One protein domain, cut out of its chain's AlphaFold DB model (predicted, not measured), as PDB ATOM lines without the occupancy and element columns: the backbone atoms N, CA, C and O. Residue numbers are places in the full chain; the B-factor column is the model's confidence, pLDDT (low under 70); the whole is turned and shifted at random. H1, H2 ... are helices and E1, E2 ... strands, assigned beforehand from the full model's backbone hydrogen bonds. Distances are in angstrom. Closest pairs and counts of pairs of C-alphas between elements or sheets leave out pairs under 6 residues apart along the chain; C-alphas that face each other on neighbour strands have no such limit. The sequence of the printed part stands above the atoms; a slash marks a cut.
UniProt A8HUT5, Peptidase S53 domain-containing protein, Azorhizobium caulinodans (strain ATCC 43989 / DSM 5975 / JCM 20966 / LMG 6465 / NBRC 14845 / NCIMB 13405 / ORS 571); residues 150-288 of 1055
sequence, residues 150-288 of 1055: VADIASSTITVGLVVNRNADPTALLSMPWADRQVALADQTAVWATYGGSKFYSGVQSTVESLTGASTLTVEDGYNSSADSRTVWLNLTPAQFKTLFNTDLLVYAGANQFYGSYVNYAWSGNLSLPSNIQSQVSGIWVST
ATOM      1  N   VAL A 150     -27.966  43.548  54.598       60.44
ATOM      2  CA  VAL A 150     -27.877  43.321  53.151       60.44
ATOM      3  C   VAL A 150     -27.323  44.601  52.521       60.44
ATOM      4  O   VAL A 150     -27.772  45.694  52.874       60.44
ATOM      5  N   ALA A 151     -26.318  44.471  51.656       59.38
ATOM      6  CA  ALA A 151     -25.665  45.615  51.026       59.38
ATOM      7  C   ALA A 151     -26.679  46.437  50.207       59.38
ATOM      8  O   ALA A 151     -27.402  45.879  49.380       59.38
ATOM      9  N   ASP A 152     -26.735  47.753  50.430       60.66
ATOM     10  CA  ASP A 152     -27.658  48.631  49.703       60.66
ATOM     11  C   ASP A 152     -27.144  48.912  48.276       60.66
ATOM     12  O   ASP A 152     -25.944  49.055  48.031       60.66
ATOM     13  N   ILE A 153     -28.061  48.956  47.309       52.88
ATOM     14  CA  ILE A 153     -27.814  48.621  45.890       52.88
ATOM     15  C   ILE A 153     -27.059  49.730  45.118       52.88
ATOM     16  O   ILE A 153     -26.580  49.497  44.011       52.88
ATOM     17  N   ALA A 154     -26.923  50.940  45.671       51.19
ATOM     18  CA  ALA A 154     -26.567  52.122  44.876       51.19
ATOM     19  C   ALA A 154     -25.067  52.492  44.811       51.19
ATOM     20  O   ALA A 154     -24.705  53.275  43.933       51.19
ATOM     21  N   SER A 155     -24.188  51.974  45.685       53.88
ATOM     22  CA  SER A 155     -22.760  52.381  45.681       53.88
ATOM     23  C   SER A 155     -21.737  51.363  46.210       53.88
ATOM     24  O   SER A 155     -20.562  51.705  46.324       53.88
ATOM     25  N   SER A 156     -22.141  50.146  46.571       69.19
ATOM     26  CA  SER A 156     -21.227  49.125  47.106       69.19
ATOM     27  C   SER A 156     -20.824  48.146  46.007       69.19
ATOM     28  O   SER A 156     -21.697  47.529  45.408       69.19
ATOM     29  N   THR A 157     -19.530  47.983  45.731       80.75
ATOM     30  CA  THR A 157     -19.030  46.946  44.814       80.75
ATOM     31  C   THR A 157     -17.973  46.074  45.482       80.75
ATOM     32  O   THR A 157     -17.244  46.533  46.365       80.75
ATOM     33  N   ILE A 158     -17.901  44.814  45.058       84.31
ATOM     34  CA  ILE A 158     -16.935  43.822  45.524       84.31
ATOM     35  C   ILE A 158     -16.120  43.294  44.348       84.31
ATOM     36  O   ILE A 158     -16.681  42.883  43.331       84.31
ATOM     37  N   THR A 159     -14.799  43.271  44.504       89.00
ATOM     38  CA  THR A 159     -13.910  42.706  43.491       89.00
ATOM     39  C   THR A 159     -13.674  41.223  43.752       89.00
ATOM     40  O   THR A 159     -13.248  40.835  44.842       89.00
ATOM     41  N   VAL A 160     -13.936  40.396  42.742       91.00
ATOM     42  CA  VAL A 160     -13.842  38.935  42.803       91.00
ATOM     43  C   VAL A 160     -12.960  38.430  41.667       91.00
ATOM     44  O   VAL A 160     -13.133  38.839  40.521       91.00
ATOM     45  N   GLY A 161     -12.033  37.531  41.988       93.69
ATOM     46  CA  GLY A 161     -11.213  36.791  41.036       93.69
ATOM     47  C   GLY A 161     -11.670  35.339  40.961       93.69
ATOM     48  O   GLY A 161     -11.684  34.638  41.973       93.69
ATOM     49  N   LEU A 162     -12.039  34.871  39.769       96.56
ATOM     50  CA  LEU A 162     -12.298  33.453  39.514       96.56
ATOM     51  C   LEU A 162     -11.044  32.820  38.913       96.56
ATOM     52  O   LEU A 162     -10.674  33.147  37.786       96.56
ATOM     53  N   VAL A 163     -10.401  31.923  39.659       97.31
ATOM     54  CA  VAL A 163      -9.192  31.215  39.225       97.31
ATOM     55  C   VAL A 163      -9.594  29.941  38.492       97.31
ATOM     56  O   VAL A 163     -10.072  28.982  39.105       97.31
ATOM     57  N   VAL A 164      -9.401  29.919  37.177       97.88
ATOM     58  CA  VAL A 164      -9.705  28.773  36.322       97.88
ATOM     59  C   VAL A 164      -8.691  27.642  36.496       97.88
ATOM     60  O   VAL A 164      -7.544  27.847  36.913       97.88
ATOM     61  N   ASN A 165      -9.120  26.429  36.156       97.00
ATOM     62  CA  ASN A 165      -8.270  25.245  36.174       97.00
ATOM     63  C   ASN A 165      -7.019  25.434  35.304       97.00
ATOM     64  O   ASN A 165      -7.029  26.144  34.296       97.00
ATOM     65  N   ARG A 166      -5.948  24.726  35.662       96.81
ATOM     66  CA  ARG A 166      -4.790  24.572  34.781       96.81
ATOM     67  C   ARG A 166      -5.099  23.623  33.634       96.81
ATOM     68  O   ARG A 166      -5.853  22.662  33.782       96.81
ATOM     69  N   ASN A 167      -4.444  23.852  32.504       97.75
ATOM     70  CA  ASN A 167      -4.477  22.979  31.341       97.75
ATOM     71  C   ASN A 167      -3.901  21.578  31.633       97.75
ATOM     72  O   ASN A 167      -4.335  20.624  30.972       97.75
ATOM     73  N   ALA A 168      -2.963  21.479  32.584       97.50
ATOM     74  CA  ALA A 168      -2.333  20.268  33.116       97.50
ATOM     75  C   ALA A 168      -1.847  20.486  34.569       97.50
ATOM     76  O   ALA A 168      -1.645  21.625  34.991       97.50
ATOM     77  N   ASP A 169      -1.655  19.403  35.328       96.12
ATOM     78  CA  ASP A 169      -1.121  19.430  36.700       96.12
ATOM     79  C   ASP A 169       0.421  19.559  36.689       96.12
ATOM     80  O   ASP A 169       1.086  18.713  36.081       96.12
ATOM     81  N   PRO A 170       1.011  20.592  37.326       96.94
ATOM     82  CA  PRO A 170       2.456  20.802  37.352       96.94
ATOM     83  C   PRO A 170       3.201  19.957  38.395       96.94
ATOM     84  O   PRO A 170       4.426  20.022  38.427       96.94
ATOM     85  N   THR A 171       2.516  19.168  39.232       94.88
ATOM     86  CA  THR A 171       3.131  18.439  40.359       94.88
ATOM     87  C   THR A 171       4.353  17.619  39.940       94.88
ATOM     88  O   THR A 171       5.401  17.737  40.563       94.88
ATOM     89  N   ALA A 172       4.252  16.858  38.845       96.31
ATOM     90  CA  ALA A 172       5.357  16.029  38.358       96.31
ATOM     91  C   ALA A 172       6.573  16.845  37.887       96.31
ATOM     92  O   ALA A 172       7.695  16.381  38.038       96.31
ATOM     93  N   LEU A 173       6.359  18.043  37.322       97.25
ATOM     94  CA  LEU A 173       7.442  18.951  36.929       97.25
ATOM     95  C   LEU A 173       8.098  19.566  38.168       97.25
ATOM     96  O   LEU A 173       9.318  19.637  38.256       97.25
ATOM     97  N   LEU A 174       7.294  20.004  39.138       96.06
ATOM     98  CA  LEU A 174       7.801  20.669  40.339       96.06
ATOM     99  C   LEU A 174       8.539  19.711  41.284       96.06
ATOM    100  O   LEU A 174       9.412  20.166  42.020       96.06
ATOM    101  N   SER A 175       8.245  18.409  41.222       94.06
ATOM    102  CA  SER A 175       8.949  17.356  41.966       94.06
ATOM    103  C   SER A 175      10.208  16.815  41.276       94.06
ATOM    104  O   SER A 175      10.814  15.883  41.798       94.06
ATOM    105  N   MET A 176      10.569  17.309  40.086       95.62
ATOM    106  CA  MET A 176      11.820  16.911  39.427       95.62
ATOM    107  C   MET A 176      13.037  17.380  40.240       95.62
ATOM    108  O   MET A 176      12.935  18.401  40.932       95.62
ATOM    109  N   PRO A 177      14.197  16.701  40.108       94.44
ATOM    110  CA  PRO A 177      15.478  17.279  40.497       94.44
ATOM    111  C   PRO A 177      15.627  18.692  39.929       94.44
ATOM    112  O   PRO A 177      15.115  18.996  38.848       94.44
ATOM    113  N   TRP A 178      16.315  19.570  40.655       97.38
ATOM    114  CA  TRP A 178      16.345  20.989  40.318       97.38
ATOM    115  C   TRP A 178      16.877  21.247  38.903       97.38
ATOM    116  O   TRP A 178      16.223  21.979  38.167       97.38
ATOM    117  N   ALA A 179      17.976  20.618  38.474       96.56
ATOM    118  CA  ALA A 179      18.512  20.834  37.122       96.56
ATOM    119  C   ALA A 179      17.524  20.423  36.013       96.56
ATOM    120  O   ALA A 179      17.275  21.201  35.088       96.56
ATOM    121  N   ASP A 180      16.877  19.260  36.137       97.38
ATOM    122  CA  ASP A 180      15.834  18.808  35.202       97.38
ATOM    123  C   ASP A 180      14.646  19.779  35.173       97.38
ATOM    124  O   ASP A 180      14.126  20.129  34.106       97.38
ATOM    125  N   ARG A 181      14.244  20.272  36.353       97.56
ATOM    126  CA  ARG A 181      13.210  21.302  36.490       97.56
ATOM    127  C   ARG A 181      13.622  22.583  35.763       97.56
ATOM    128  O   ARG A 181      12.811  23.135  35.026       97.56
ATOM    129  N   GLN A 182      14.868  23.034  35.899       98.12
ATOM    130  CA  GLN A 182      15.375  24.218  35.199       98.12
ATOM    131  C   GLN A 182      15.327  24.057  33.674       98.12
ATOM    132  O   GLN A 182      14.881  24.970  32.975       98.12
ATOM    133  N   VAL A 183      15.704  22.886  33.148       97.56
ATOM    134  CA  VAL A 183      15.595  22.584  31.709       97.56
ATOM    135  C   VAL A 183      14.138  22.655  31.247       97.56
ATOM    136  O   VAL A 183      13.843  23.277  30.223       97.56
ATOM    137  N   ALA A 184      13.210  22.075  32.012       97.88
ATOM    138  CA  ALA A 184      11.783  22.093  31.692       97.88
ATOM    139  C   ALA A 184      11.159  23.502  31.751       97.88
ATOM    140  O   ALA A 184      10.190  23.775  31.040       97.88
ATOM    141  N   LEU A 185      11.709  24.402  32.574       97.69
ATOM    142  CA  LEU A 185      11.219  25.772  32.762       97.69
ATOM    143  C   LEU A 185      11.833  26.803  31.798       97.69
ATOM    144  O   LEU A 185      11.393  27.958  31.786       97.69
ATOM    145  N   ALA A 186      12.817  26.415  30.982       96.69
ATOM    146  CA  ALA A 186      13.558  27.334  30.117       96.69
ATOM    147  C   ALA A 186      12.679  28.032  29.055       96.69
ATOM    148  O   ALA A 186      12.862  29.221  28.788       96.69
ATOM    149  N   ASP A 187      11.700  27.328  28.471       96.75
ATOM    150  CA  ASP A 187      10.736  27.907  27.523       96.75
ATOM    151  C   ASP A 187       9.426  28.286  28.224       96.75
ATOM    152  O   ASP A 187       8.465  27.517  28.299       96.75
ATOM    153  N   GLN A 188       9.369  29.530  28.693       94.56
ATOM    154  CA  GLN A 188       8.195  30.079  29.370       94.56
ATOM    155  C   GLN A 188       6.933  30.094  28.489       94.56
ATOM    156  O   GLN A 188       5.828  29.960  29.008       94.56
ATOM    157  N   THR A 189       7.062  30.188  27.161       95.38
ATOM    158  CA  THR A 189       5.890  30.131  26.269       95.38
ATOM    159  C   THR A 189       5.285  28.727  26.278       95.38
ATOM    160  O   THR A 189       4.064  28.572  26.376       95.38
ATOM    161  N   ALA A 190       6.130  27.694  26.228       96.44
ATOM    162  CA  ALA A 190       5.699  26.300  26.323       96.44
ATOM    163  C   ALA A 190       5.130  25.958  27.712       96.44
ATOM    164  O   ALA A 190       4.116  25.254  27.804       96.44
ATOM    165  N   VAL A 191       5.732  26.493  28.782       96.69
ATOM    166  CA  VAL A 191       5.237  26.345  30.160       96.69
ATOM    167  C   VAL A 191       3.803  26.862  30.269       96.69
ATOM    168  O   VAL A 191       2.919  26.107  30.678       96.69
ATOM    169  N   TRP A 192       3.520  28.096  29.839       95.94
ATOM    170  CA  TRP A 192       2.173  28.669  29.963       95.94
ATOM    171  C   TRP A 192       1.156  28.046  29.002       95.94
ATOM    172  O   TRP A 192      -0.002  27.849  29.377       95.94
ATOM    173  N   ALA A 193       1.580  27.598  27.817       95.94
ATOM    174  CA  ALA A 193       0.727  26.786  26.949       95.94
ATOM    175  C   ALA A 193       0.275  25.477  27.637       95.94
ATOM    176  O   ALA A 193      -0.878  25.052  27.486       95.94
ATOM    177  N   THR A 194       1.163  24.864  28.429       97.19
ATOM    178  CA  THR A 194       0.938  23.572  29.096       97.19
ATOM    179  C   THR A 194       0.207  23.700  30.432       97.19
ATOM    180  O   THR A 194      -0.711  22.924  30.694       97.19
ATOM    181  N   TYR A 195       0.580  24.675  31.264       97.31
ATOM    182  CA  TYR A 195       0.150  24.793  32.665       97.31
ATOM    183  C   TYR A 195      -0.679  26.052  32.972       97.31
ATOM    184  O   TYR A 195      -1.206  26.176  34.084       97.31
ATOM    185  N   GLY A 196      -0.839  26.961  32.003       96.38
ATOM    186  CA  GLY A 196      -1.779  28.083  32.074       96.38
ATOM    187  C   GLY A 196      -3.241  27.624  31.993       96.38
ATOM    188  O   GLY A 196      -3.547  26.436  32.073       96.38
ATOM    189  N   GLY A 197      -4.173  28.562  31.837       97.06
ATOM    190  CA  GLY A 197      -5.624  28.331  31.895       97.06
ATOM    191  C   GLY A 197      -6.357  28.457  30.557       97.06
ATOM    192  O   GLY A 197      -7.580  28.608  30.539       97.06
ATOM    193  N   SER A 198      -5.642  28.436  29.427       96.81
ATOM    194  CA  SER A 198      -6.201  28.790  28.111       96.81
ATOM    195  C   SER A 198      -7.364  27.906  27.637       96.81
ATOM    196  O   SER A 198      -8.201  28.389  26.875       96.81
ATOM    197  N   LYS A 199      -7.489  26.658  28.117       96.31
ATOM    198  CA  LYS A 199      -8.640  25.778  27.816       96.31
ATOM    199  C   LYS A 199      -9.955  26.256  28.443       96.31
ATOM    200  O   LYS A 199     -11.018  25.908  27.937       96.31
ATOM    201  N   PHE A 200      -9.886  27.009  29.540       97.31
ATOM    202  CA  PHE A 200     -11.043  27.346  30.380       97.31
ATOM    203  C   PHE A 200     -11.344  28.847  30.389       97.31
ATOM    204  O   PHE A 200     -12.505  29.253  30.426       97.31
ATOM    205  N   TYR A 201     -10.298  29.673  30.318       97.75
ATOM    206  CA  TYR A 201     -10.362  31.111  30.560       97.75
ATOM    207  C   TYR A 201     -11.444  31.835  29.745       97.75
ATOM    208  O   TYR A 201     -12.331  32.460  30.322       97.75
ATOM    209  N   SER A 202     -11.424  31.714  28.414       96.94
ATOM    210  CA  SER A 202     -12.350  32.447  27.534       96.94
ATOM    211  C   SER A 202     -13.811  32.019  27.712       96.94
ATOM    212  O   SER A 202     -14.724  32.844  27.616       96.94
ATOM    213  N   GLY A 203     -14.049  30.739  28.014       96.81
ATOM    214  CA  GLY A 203     -15.381  30.206  28.299       96.81
ATOM    215  C   GLY A 203     -15.944  30.734  29.617       96.81
ATOM    216  O   GLY A 203     -17.103  31.153  29.671       96.81
ATOM    217  N   VAL A 204     -15.119  30.772  30.667       97.69
ATOM    218  CA  VAL A 204     -15.501  31.337  31.970       97.69
ATOM    219  C   VAL A 204     -15.722  32.844  31.858       97.69
ATOM    220  O   VAL A 204     -16.769  33.325  32.285       97.69
ATOM    221  N   GLN A 205     -14.798  33.571  31.224       97.69
ATOM    222  CA  GLN A 205     -14.895  35.014  31.009       97.69
ATOM    223  C   GLN A 205     -16.205  35.390  30.306       97.69
ATOM    224  O   GLN A 205     -17.036  36.092  30.877       97.69
ATOM    225  N   SER A 206     -16.436  34.847  29.105       96.88
ATOM    226  CA  SER A 206     -17.639  35.146  28.315       96.88
ATOM    227  C   SER A 206     -18.936  34.792  29.047       96.88
ATOM    228  O   SER A 206     -19.918  35.534  28.970       96.88
ATOM    229  N   THR A 207     -18.944  33.689  29.800       96.25
ATOM    230  CA  THR A 207     -20.103  33.298  30.606       96.25
ATOM    231  C   THR A 207     -20.385  34.317  31.704       96.25
ATOM    232  O   THR A 207     -21.528  34.740  31.859       96.25
ATOM    233  N   VAL A 208     -19.375  34.719  32.474       96.31
ATOM    234  CA  VAL A 208     -19.595  35.612  33.616       96.31
ATOM    235  C   VAL A 208     -19.930  37.033  33.167       96.31
ATOM    236  O   VAL A 208     -20.836  37.640  33.741       96.31
ATOM    237  N   GLU A 209     -19.299  37.529  32.101       96.62
ATOM    238  CA  GLU A 209     -19.655  38.815  31.488       96.62
ATOM    239  C   GLU A 209     -21.099  38.793  30.964       96.62
ATOM    240  O   GLU A 209     -21.869  39.716  31.226       96.62
ATOM    241  N   SER A 210     -21.523  37.705  30.306       96.44
ATOM    242  CA  SER A 210     -22.905  37.562  29.830       96.44
ATOM    243  C   SER A 210     -23.927  37.433  30.963       96.44
ATOM    244  O   SER A 210     -25.060  37.884  30.797       96.44
ATOM    245  N   LEU A 211     -23.579  36.775  32.071       94.75
ATOM    246  CA  LEU A 211     -24.495  36.552  33.195       94.75
ATOM    247  C   LEU A 211     -24.658  37.796  34.066       94.75
ATOM    248  O   LEU A 211     -25.762  38.106  34.502       94.75
ATOM    249  N   THR A 212     -23.557  38.490  34.347       94.31
ATOM    250  CA  THR A 212     -23.534  39.612  35.294       94.31
ATOM    251  C   THR A 212     -23.620  40.971  34.601       94.31
ATOM    252  O   THR A 212     -24.002  41.958  35.228       94.31
ATOM    253  N   GLY A 213     -23.248  41.057  33.321       94.44
ATOM    254  CA  GLY A 213     -23.062  42.323  32.613       94.44
ATOM    255  C   GLY A 213     -21.853  43.137  33.090       94.44
ATOM    256  O   GLY A 213     -21.697  44.274  32.651       94.44
ATOM    257  N   ALA A 214     -21.026  42.607  34.001       93.38
ATOM    258  CA  ALA A 214     -19.787  43.244  34.439       93.38
ATOM    259  C   ALA A 214     -18.657  42.945  33.445       93.38
ATOM    260  O   ALA A 214     -18.560  41.824  32.951       93.38
ATOM    261  N   SER A 215     -17.805  43.932  33.168       93.31
ATOM    262  CA  SER A 215     -16.607  43.747  32.344       93.31
ATOM    263  C   SER A 215     -15.444  43.204  33.171       93.31
ATOM    264  O   SER A 215     -15.297  43.547  34.348       93.31
ATOM    265  N   THR A 216     -14.609  42.385  32.539       93.81
ATOM    266  CA  THR A 216     -13.364  41.897  33.139       93.81
ATOM    267  C   THR A 216     -12.392  43.054  33.409       93.81
ATOM    268  O   THR A 216     -12.196  43.905  32.543       93.81
ATOM    269  N   LEU A 217     -11.771  43.075  34.592       90.94
ATOM    270  CA  LEU A 217     -10.743  44.054  34.967       90.94
ATOM    271  C   LEU A 217      -9.397  43.706  34.325       90.94
ATOM    272  O   LEU A 217      -9.051  42.531  34.201       90.94
ATOM    273  N   THR A 218      -8.624  44.718  33.956       86.31
ATOM    274  CA  THR A 218      -7.355  44.585  33.229       86.31
ATOM    275  C   THR A 218      -6.172  45.139  34.022       86.31
ATOM    276  O   THR A 218      -6.331  45.703  35.106       86.31
ATOM    277  N   VAL A 219      -4.956  44.988  33.482       79.50
ATOM    278  CA  VAL A 219      -3.735  45.515  34.116       79.50
ATOM    279  C   VAL A 219      -3.795  47.042  34.240       79.50
ATOM    280  O   VAL A 219      -3.263  47.594  35.200       79.50
ATOM    281  N   GLU A 220      -4.509  47.727  33.337       79.38
ATOM    282  CA  GLU A 220      -4.784  49.167  33.455       79.38
ATOM    283  C   GLU A 220      -5.603  49.480  34.721       79.38
ATOM    284  O   GLU A 220      -5.341  50.477  35.391       79.38
ATOM    285  N   ASP A 221      -6.506  48.576  35.115       79.62
ATOM    286  CA  ASP A 221      -7.283  48.640  36.360       79.62
ATOM    287  C   ASP A 221      -6.502  48.132  37.592       79.62
ATOM    288  O   ASP A 221      -7.004  48.185  38.718       79.62
ATOM    289  N   GLY A 222      -5.272  47.638  37.401       80.88
ATOM    290  CA  GLY A 222      -4.421  47.050  38.440       80.88
ATOM    291  C   GLY A 222      -4.588  45.538  38.645       80.88
ATOM    292  O   GLY A 222      -4.001  45.004  39.586       80.88
ATOM    293  N   TYR A 223      -5.346  44.843  37.786       87.31
ATOM    294  CA  TYR A 223      -5.654  43.411  37.914       87.31
ATOM    295  C   TYR A 223      -5.215  42.609  36.685       87.31
ATOM    296  O   TYR A 223      -5.581  42.926  35.558       87.31
ATOM    297  N   ASN A 224      -4.498  41.502  36.864       89.62
ATOM    298  CA  ASN A 224      -4.105  40.672  35.728       89.62
ATOM    299  C   ASN A 224      -5.176  39.626  35.398       89.62
ATOM    300  O   ASN A 224      -5.149  38.507  35.915       89.62
ATOM    301  N   SER A 225      -6.100  39.979  34.503       94.12
ATOM    302  CA  SER A 225      -7.013  38.998  33.917       94.12
ATOM    303  C   SER A 225      -6.458  38.416  32.624       94.12
ATOM    304  O   SER A 225      -6.516  39.055  31.576       94.12
ATOM    305  N   SER A 226      -5.955  37.184  32.680       94.81
ATOM    306  CA  SER A 226      -5.431  36.491  31.506       94.81
ATOM    307  C   SER A 226      -5.521  34.971  31.637       94.81
ATOM    308  O   SER A 226      -5.732  34.418  32.718       94.81
ATOM    309  N   ALA A 227      -5.353  34.280  30.506       95.19
ATOM    310  CA  ALA A 227      -5.245  32.826  30.498       95.19
ATOM    311  C   ALA A 227      -4.028  32.342  31.302       95.19
ATOM    312  O   ALA A 227      -4.136  31.328  31.986       95.19
ATOM    313  N   ASP A 228      -2.912  33.072  31.262       92.12
ATOM    314  CA  ASP A 228      -1.676  32.702  31.958       92.12
ATOM    315  C   ASP A 228      -1.814  32.909  33.471       92.12
ATOM    316  O   ASP A 228      -1.529  31.989  34.233       92.12
ATOM    317  N   SER A 229      -2.389  34.043  33.906       92.62
ATOM    318  CA  SER A 229      -2.726  34.286  35.322       92.62
ATOM    319  C   SER A 229      -3.876  33.427  35.840       92.62
ATOM    320  O   SER A 229      -4.170  33.414  37.041       92.62
ATOM    321  N   ARG A 230      -4.565  32.743  34.920       96.31
ATOM    322  CA  ARG A 230      -5.747  31.910  35.144       96.31
ATOM    323  C   ARG A 230      -6.882  32.635  35.853       96.31
ATOM    324  O   ARG A 230      -7.781  31.972  36.352       96.31
ATOM    325  N   THR A 231      -6.872  33.958  35.936       96.38
ATOM    326  CA  THR A 231      -7.812  34.677  36.799       96.38
ATOM    327  C   THR A 231      -8.716  35.570  35.975       96.38
ATOM    328  O   THR A 231      -8.240  36.354  35.168       96.38
ATOM    329  N   VAL A 232     -10.029  35.468  36.169       97.19
ATOM    330  CA  VAL A 232     -11.002  36.430  35.637       97.19
ATOM    331  C   VAL A 232     -11.397  37.361  36.778       97.19
ATOM    332  O   VAL A 232     -12.139  36.950  37.672       97.19
ATOM    333  N   TRP A 233     -10.880  38.591  36.769       94.88
ATOM    334  CA  TRP A 233     -11.219  39.608  37.763       94.88
ATOM    335  C   TRP A 233     -12.431  40.424  37.348       94.88
ATOM    336  O   TRP A 233     -12.536  40.864  36.206       94.88
ATOM    337  N   LEU A 234     -13.333  40.660  38.293       94.25
ATOM    338  CA  LEU A 234     -14.587  41.372  38.076       94.25
ATOM    339  C   LEU A 234     -14.859  42.292  39.260       94.25
ATOM    340  O   LEU A 234     -14.653  41.893  40.404       94.25
ATOM    341  N   ASN A 235     -15.401  43.478  38.996       91.50
ATOM    342  CA  ASN A 235     -15.991  44.322  40.030       91.50
ATOM    343  C   ASN A 235     -17.521  44.196  39.970       91.50
ATOM    344  O   ASN A 235     -18.132  44.532  38.956       91.50
ATOM    345  N   LEU A 236     -18.140  43.680  41.034       91.19
ATOM    346  CA  LEU A 236     -19.548  43.282  41.055       91.19
ATOM    347  C   LEU A 236     -20.365  44.149  42.016       91.19
ATOM    348  O   LEU A 236     -19.982  44.363  43.164       91.19
ATOM    349  N   THR A 237     -21.545  44.587  41.585       91.50
ATOM    350  CA  THR A 237     -22.600  45.101  42.482       91.50
ATOM    351  C   THR A 237     -23.226  43.961  43.305       91.50
ATOM    352  O   THR A 237     -23.096  42.795  42.923       91.50
ATOM    353  N   PRO A 238     -23.992  44.235  44.384       88.94
ATOM    354  CA  PRO A 238     -24.616  43.184  45.190       88.94
ATOM    355  C   PRO A 238     -25.581  42.307  44.375       88.94
ATOM    356  O   PRO A 238     -25.639  41.094  44.564       88.94
ATOM    357  N   ALA A 239     -26.300  42.900  43.413       90.56
ATOM    358  CA  ALA A 239     -27.191  42.171  42.509       90.56
ATOM    359  C   ALA A 239     -26.421  41.245  41.551       90.56
ATOM    360  O   ALA A 239     -26.842  40.113  41.299       90.56
ATOM    361  N   GLN A 240     -25.273  41.700  41.043       94.12
ATOM    362  CA  GLN A 240     -24.401  40.892  40.190       94.12
ATOM    363  C   GLN A 240     -23.720  39.771  40.979       94.12
ATOM    364  O   GLN A 240     -23.676  38.643  40.497       94.12
ATOM    365  N   PHE A 241     -23.271  40.043  42.208       91.31
ATOM    366  CA  PHE A 241     -22.737  39.027  43.118       91.31
ATOM    367  C   PHE A 241     -23.772  37.929  43.386       91.31
ATOM    368  O   PHE A 241     -23.473  36.748  43.217       91.31
ATOM    369  N   LYS A 242     -25.018  38.309  43.703       90.50
ATOM    370  CA  LYS A 242     -26.122  37.354  43.872       90.50
ATOM    371  C   LYS A 242     -26.389  36.550  42.605       90.50
ATOM    372  O   LYS A 242     -26.632  35.351  42.688       90.50
ATOM    373  N   THR A 243     -26.328  37.190  41.440       94.00
ATOM    374  CA  THR A 243     -26.509  36.515  40.145       94.00
ATOM    375  C   THR A 243     -25.414  35.479  39.890       94.00
ATOM    376  O   THR A 243     -25.707  34.397  39.390       94.00
ATOM    377  N   LEU A 244     -24.164  35.782  40.258       93.75
ATOM    378  CA  LEU A 244     -23.030  34.882  40.065       93.75
ATOM    379  C   LEU A 244     -22.998  33.734  41.083       93.75
ATOM    380  O   LEU A 244     -22.753  32.600  40.690       93.75
ATOM    381  N   PHE A 245     -23.225  34.013  42.368       91.38
ATOM    382  CA  PHE A 245     -23.012  33.040  43.449       91.38
ATOM    383  C   PHE A 245     -24.283  32.425  44.037       91.38
ATOM    384  O   PHE A 245     -24.191  31.544  44.892       91.38
ATOM    385  N   ASN A 246     -25.457  32.904  43.613       89.25
ATOM    386  CA  ASN A 246     -26.757  32.563  44.191       89.25
ATOM    387  C   ASN A 246     -26.854  32.839  45.710       89.25
ATOM    388  O   ASN A 246     -27.633  32.203  46.418       89.25
ATOM    389  N   THR A 247     -26.087  33.816  46.198       85.81
ATOM    390  CA  THR A 247     -25.996  34.172  47.620       85.81
ATOM    391  C   THR A 247     -26.037  35.688  47.777       85.81
ATOM    392  O   THR A 247     -25.441  36.419  46.987       85.81
ATOM    393  N   ASP A 248     -26.765  36.177  48.781       83.69
ATOM    394  CA  ASP A 248     -26.836  37.609  49.070       83.69
ATOM    395  C   ASP A 248     -25.496  38.135  49.598       83.69
ATOM    396  O   ASP A 248     -24.899  37.557  50.509       83.69
ATOM    397  N   LEU A 249     -25.051  39.265  49.041       83.69
ATOM    398  CA  LEU A 249     -23.900  39.991  49.557       83.69
ATOM    399  C   LEU A 249     -24.319  40.791  50.791       83.69
ATOM    400  O   LEU A 249     -25.189  41.668  50.739       83.69
ATOM    401  N   LEU A 250     -23.675  40.490  51.906       78.94
ATOM    402  CA  LEU A 250     -23.847  41.185  53.166       78.94
ATOM    403  C   LEU A 250     -22.749  42.228  53.314       78.94
ATOM    404  O   LEU A 250     -21.629  42.059  52.837       78.94
ATOM    405  N   VAL A 251     -23.080  43.307  54.010       74.06
ATOM    406  CA  VAL A 251     -22.138  44.335  54.419       74.06
ATOM    407  C   VAL A 251     -22.204  44.490  55.926       74.06
ATOM    408  O   VAL A 251     -23.282  44.533  56.526       74.06
ATOM    409  N   TYR A 252     -21.035  44.632  56.533       68.62
ATOM    410  CA  TYR A 252     -20.914  45.185  57.868       68.62
ATOM    411  C   TYR A 252     -19.970  46.381  57.820       68.62
ATOM    412  O   TYR A 252     -18.918  46.352  57.185       68.62
ATOM    413  N   ALA A 253     -20.381  47.461  58.471       63.94
ATOM    414  CA  ALA A 253     -19.556  48.642  58.624       63.94
ATOM    415  C   ALA A 253     -19.042  48.700  60.059       63.94
ATOM    416  O   ALA A 253     -19.781  48.420  61.007       63.94
ATOM    417  N   GLY A 254     -17.784  49.083  60.211       57.25
ATOM    418  CA  GLY A 254     -17.180  49.337  61.506       57.25
ATOM    419  C   GLY A 254     -16.259  50.543  61.446       57.25
ATOM    420  O   GLY A 254     -16.076  51.171  60.401       57.25
ATOM    421  N   ALA A 255     -15.692  50.887  62.593       51.81
ATOM    422  CA  ALA A 255     -14.588  51.823  62.658       51.81
ATOM    423  C   ALA A 255     -13.549  51.308  63.648       51.81
ATOM    424  O   ALA A 255     -13.910  50.766  64.692       51.81
ATOM    425  N   ASN A 256     -12.267  51.454  63.326       48.59
ATOM    426  CA  ASN A 256     -11.196  51.245  64.294       48.59
ATOM    427  C   ASN A 256     -10.039  52.222  64.053       48.59
ATOM    428  O   ASN A 256      -9.990  52.930  63.048       48.59
ATOM    429  N   GLN A 257      -9.116  52.264  65.010       39.66
ATOM    430  CA  GLN A 257      -7.983  53.190  65.009       39.66
ATOM    431  C   GLN A 257      -6.974  52.961  63.870       39.66
ATOM    432  O   GLN A 257      -6.231  53.880  63.549       39.66
ATOM    433  N   PHE A 258      -6.952  51.768  63.265       41.06
ATOM    434  CA  PHE A 258      -5.990  51.392  62.221       41.06
ATOM    435  C   PHE A 258      -6.526  51.641  60.806       41.06
ATOM    436  O   PHE A 258      -5.781  52.044  59.922       41.06
ATOM    437  N   TYR A 259      -7.828  51.436  60.596       47.12
ATOM    438  CA  TYR A 259      -8.464  51.464  59.275       47.12
ATOM    439  C   TYR A 259      -9.500  52.587  59.120       47.12
ATOM    440  O   TYR A 259     -10.121  52.709  58.066       47.12
ATOM    441  N   GLY A 260      -9.714  53.418  60.148       54.66
ATOM    442  CA  GLY A 260     -10.774  54.425  60.138       54.66
ATOM    443  C   GLY A 260     -12.153  53.769  60.035       54.66
ATOM    444  O   GLY A 260     -12.367  52.704  60.610       54.66
ATOM    445  N   SER A 261     -13.092  54.395  59.319       57.03
ATOM    446  CA  SER A 261     -14.364  53.754  58.963       57.03
ATOM    447  C   SER A 261     -14.142  52.778  57.810       57.03
ATOM    448  O   SER A 261     -13.626  53.168  56.767       57.03
ATOM    449  N   TYR A 262     -14.559  51.528  57.991       60.72
ATOM    450  CA  TYR A 262     -14.454  50.477  56.987       60.72
ATOM    451  C   TYR A 262     -15.826  49.890  56.659       60.72
ATOM    452  O   TYR A 262     -16.716  49.813  57.509       60.72
ATOM    453  N   VAL A 263     -15.974  49.468  55.405       65.06
ATOM    454  CA  VAL A 263     -17.121  48.720  54.889       65.06
ATOM    455  C   VAL A 263     -16.579  47.384  54.416       65.06
ATOM    456  O   VAL A 263     -15.785  47.337  53.481       65.06
ATOM    457  N   ASN A 264     -17.002  46.318  55.076       70.94
ATOM    458  CA  ASN A 264     -16.574  44.968  54.770       70.94
ATOM    459  C   ASN A 264     -17.734  44.164  54.217       70.94
ATOM    460  O   ASN A 264     -18.900  44.414  54.536       70.94
ATOM    461  N   TYR A 265     -17.379  43.178  53.410       75.31
ATOM    462  CA  TYR A 265     -18.323  42.294  52.764       75.31
ATOM    463  C   TYR A 265     -18.288  40.916  53.408       75.31
ATOM    464  O   TYR A 265     -17.242  40.440  53.842       75.31
ATOM    465  N   ALA A 266     -19.451  40.291  53.474       75.44
ATOM    466  CA  ALA A 266     -19.627  38.937  53.961       75.44
ATOM    467  C   ALA A 266     -20.740  38.260  53.159       75.44
ATOM    468  O   ALA A 266     -21.465  38.896  52.395       75.44
ATOM    469  N   TRP A 267     -20.901  36.965  53.352       78.31
ATOM    470  CA  TRP A 267     -22.034  36.199  52.853       78.31
ATOM    471  C   TRP A 267     -22.376  35.128  53.885       78.31
ATOM    472  O   TRP A 267     -21.616  34.897  54.822       78.31
ATOM    473  N   SER A 268     -23.542  34.506  53.748       73.31
ATOM    474  CA  SER A 268     -23.953  33.405  54.618       73.31
ATOM    475  C   SER A 268     -24.079  32.127  53.800       73.31
ATOM    476  O   SER A 268     -24.685  32.135  52.728       73.31
ATOM    477  N   GLY A 269     -23.511  31.037  54.314       72.75
ATOM    478  CA  GLY A 269     -23.506  29.737  53.651       72.75
ATOM    479  C   GLY A 269     -22.533  29.656  52.473       72.75
ATOM    480  O   GLY A 269     -21.597  30.444  52.342       72.75
ATOM    481  N   ASN A 270     -22.750  28.667  51.607       76.62
ATOM    482  CA  ASN A 270     -21.847  28.391  50.495       76.62
ATOM    483  C   ASN A 270     -22.008  29.379  49.338       76.62
ATOM    484  O   ASN A 270     -23.110  29.820  49.010       76.62
ATOM    485  N   LEU A 271     -20.903  29.619  48.635       83.06
ATOM    486  CA  LEU A 271     -20.921  30.198  47.297       83.06
ATOM    487  C   LEU A 271     -21.174  29.089  46.268       83.06
ATOM    488  O   LEU A 271     -20.538  28.037  46.327       83.06
ATOM    489  N   SER A 272     -22.086  29.319  45.321       88.12
ATOM    490  CA  SER A 272     -22.394  28.368  44.245       88.12
ATOM    491  C   SER A 272     -22.235  29.027  42.883       88.12
ATOM    492  O   SER A 272     -22.963  29.956  42.558       88.12
ATOM    493  N   LEU A 273     -21.303  28.532  42.069       92.12
ATOM    494  CA  LEU A 273     -21.145  28.997  40.692       92.12
ATOM    495  C   LEU A 273     -22.200  28.366  39.762       92.12
ATOM    496  O   LEU A 273     -22.681  27.264  40.033       92.12
ATOM    497  N   PRO A 274     -22.522  29.007  38.624       90.88
ATOM    498  CA  PRO A 274     -23.352  28.415  37.582       90.88
ATOM    499  C   PRO A 274     -22.779  27.073  37.103       90.88
ATOM    500  O   PRO A 274     -21.572  26.932  36.890       90.88
ATOM    501  N   SER A 275     -23.649  26.080  36.897       89.12
ATOM    502  CA  SER A 275     -23.250  24.691  36.612       89.12
ATOM    503  C   SER A 275     -22.402  24.521  35.348       89.12
ATOM    504  O   SER A 275     -21.634  23.567  35.247       89.12
ATOM    505  N   ASN A 276     -22.501  25.447  34.391       88.19
ATOM    506  CA  ASN A 276     -21.705  25.449  33.165       88.19
ATOM    507  C   ASN A 276     -20.252  25.919  33.364       88.19
ATOM    508  O   ASN A 276     -19.423  25.634  32.502       88.19
ATOM    509  N   ILE A 277     -19.927  26.598  34.472       92.81
ATOM    510  CA  ILE A 277     -18.556  27.046  34.788       92.81
ATOM    511  C   ILE A 277     -17.999  26.470  36.089       92.81
ATOM    512  O   ILE A 277     -16.789  26.508  36.284       92.81
ATOM    513  N   GLN A 278     -18.839  25.897  36.957       91.50
ATOM    514  CA  GLN A 278     -18.418  25.361  38.254       91.50
ATOM    515  C   GLN A 278     -17.250  24.365  38.146       91.50
ATOM    516  O   GLN A 278     -16.333  24.417  38.954       91.50
ATOM    517  N   SER A 279     -17.245  23.486  37.140       92.62
ATOM    518  CA  SER A 279     -16.171  22.501  36.937       92.62
ATOM    519  C   SER A 279     -14.889  23.079  36.326       92.62
ATOM    520  O   SER A 279     -13.891  22.370  36.236       92.62
ATOM    521  N   GLN A 280     -14.919  24.334  35.877       95.81
ATOM    522  CA  GLN A 280     -13.815  25.012  35.190       95.81
ATOM    523  C   GLN A 280     -13.033  25.955  36.116       95.81
ATOM    524  O   GLN A 280     -11.972  26.442  35.730       95.81
ATOM    525  N   VAL A 281     -13.556  26.224  37.315       95.56
ATOM    526  CA  VAL A 281     -12.985  27.142  38.305       95.56
ATOM    527  C   VAL A 281     -12.442  26.334  39.481       95.56
ATOM    528  O   VAL A 281     -13.200  25.666  40.179       95.56
ATOM    529  N   SER A 282     -11.131  26.413  39.706       93.50
ATOM    530  CA  SER A 282     -10.441  25.753  40.823       93.50
ATOM    531  C   SER A 282     -10.388  26.610  42.084       93.50
ATOM    532  O   SER A 282     -10.265  26.080  43.185       93.50
ATOM    533  N   GLY A 283     -10.452  27.935  41.936       93.19
ATOM    534  CA  GLY A 283     -10.269  28.851  43.051       93.19
ATOM    535  C   GLY A 283     -11.086  30.126  42.930       93.19
ATOM    536  O   GLY A 283     -11.514  30.522  41.848       93.19
ATOM    537  N   ILE A 284     -11.308  30.764  44.071       90.56
ATOM    538  CA  ILE A 284     -12.014  32.039  44.181       90.56
ATOM    539  C   ILE A 284     -11.165  32.923  45.082       90.56
ATOM    540  O   ILE A 284     -10.696  32.465  46.121       90.56
ATOM    541  N   TRP A 285     -10.989  34.182  44.702       88.81
ATOM    542  CA  TRP A 285     -10.401  35.196  45.563       88.81
ATOM    543  C   TRP A 285     -11.302  36.418  45.645       88.81
ATOM    544  O   TRP A 285     -11.996  36.758  44.687       88.81
ATOM    545  N   VAL A 286     -11.303  37.082  46.796       82.94
ATOM    546  CA  VAL A 286     -12.117  38.272  47.037       82.94
ATOM    547  C   VAL A 286     -11.197  39.377  47.520       82.94
ATOM    548  O   VAL A 286     -10.598  39.277  48.586       82.94
ATOM    549  N   SER A 287     -11.095  40.443  46.732       76.38
ATOM    550  CA  SER A 287     -10.202  41.562  47.015       76.38
ATOM    551  C   SER A 287     -10.867  42.560  47.971       76.38
ATOM    552  O   SER A 287     -11.276  43.649  47.565       76.38
ATOM    553  N   THR A 288     -11.015  42.170  49.241       65.50
ATOM    554  CA  THR A 288     -11.569  43.021  50.311       65.50
ATOM    555  C   THR A 288     -10.789  42.864  51.613       65.50
ATOM    556  O   THR A 288     -10.428  41.748  51.979       65.50
TER     557      THR A 288
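Overview. This is residues 150 to 288 of the 1055 residues of the protein "Peptidase S53 domain-containing protein" of Azorhizobium caulinodans (strain ATCC 43989 / DSM 5975 / JCM 20966 / LMG 6465 / NBRC 14845 / NCIMB 13405 / ORS 571) (UniProt A8HUT5). A small twisted sheet of three strands, E2, E1 and E5, has the helices H4 and H5 packed over one face, while the hairpin of E3 and E4 extends away at one end and the short helices H1, H2 and H3 form an arm at the other. The arm makes much of the length, with H2 centred farthest from the mean of the C-alphas, at 29.2 A. The printed part has 139 residues, with five named helices and five named strands in the order E1 H1 H2 H3 H4 E2 H5 E3 E4 E5; both sheets, E2 - E1 - E5 and E3 - E4, are antiparallel, and the class is mixed, helices and strands. The whole is loose, with a radius of gyration of the C-alphas of 18.0 A and spans of 54 by 39 by 31 A.

Arrangement. E1, residues 158 to 164, is the inner strand between E2, residues 231 to 236, and E5, residues 281 to 286. N 160 and O 234 are 2.9 A apart and N 161 and O 285 2.8 A, both within hydrogen-bond range. The sheet is only just strongly twisted, its C-alphas lying up to 4.2 A off the best plane. H1, residues 171 to 174, only just touches H2, residues 178 to 185, with 3 pairs of C-alphas within 8 A, the closest those of Leu 173 and Arg 181 at 6.2 A. H3, residues 188 to 195, is close to H2 but not clearly touching, about perpendicular at 88 degrees; their closest C-alphas, of Leu 185 and Val 191, are 6.5 A apart. H1, H2 and H3 are not on the sheet. H4, residues 201 to 212, and H5, residues 238 to 245, are on the same face of it, two layers with the helices on one face. H4, at a height over the sheet of 8.9 A, is over E2 and E1 and runs along the strands, at 26 degrees to E1 on the local plane. H5 is over E2. H4 touches H5 with residues 208 to 212 alone, at a steep tilt of 44 degrees, opposite ways; their closest C-alphas, of Thr 212 and Gln 240, are 5.1 A apart. E3, residues 250 to 256, and E4, residues 260 to 266, form a hairpin, with N 254 and O 262 at 3.0 A. Every O i to N i+4 pair is within hydrogen-bond range in H2, H3, H4 and H5; H1 is too short for such a pair.

Along the chain. E1 begins at C-alpha 158, (-16.935, 43.822, 45.524), and is 19.1 A long. H4 is 16.4 A long, E2 15.2 A, E3 19.6 A, E4 18.9 A and E5 14.2 A. C-alpha 178, the first of H2, is at (16.345, 20.989, 40.318), and E5 ends at C-alpha 286, (-12.117, 38.272, 47.037).

Size, cuts and confidence. The two C-alphas farthest apart, of Ala 154 and Ala 179, are 55.4 A apart. The printed part has no cut; the long links are H4 to E2, 18 residues, and E4 to E5, 14 residues. The mean pLDDT of the printed part is 86.6, and it is under 70 at residues 150 to 156, 252 to 263 and 288.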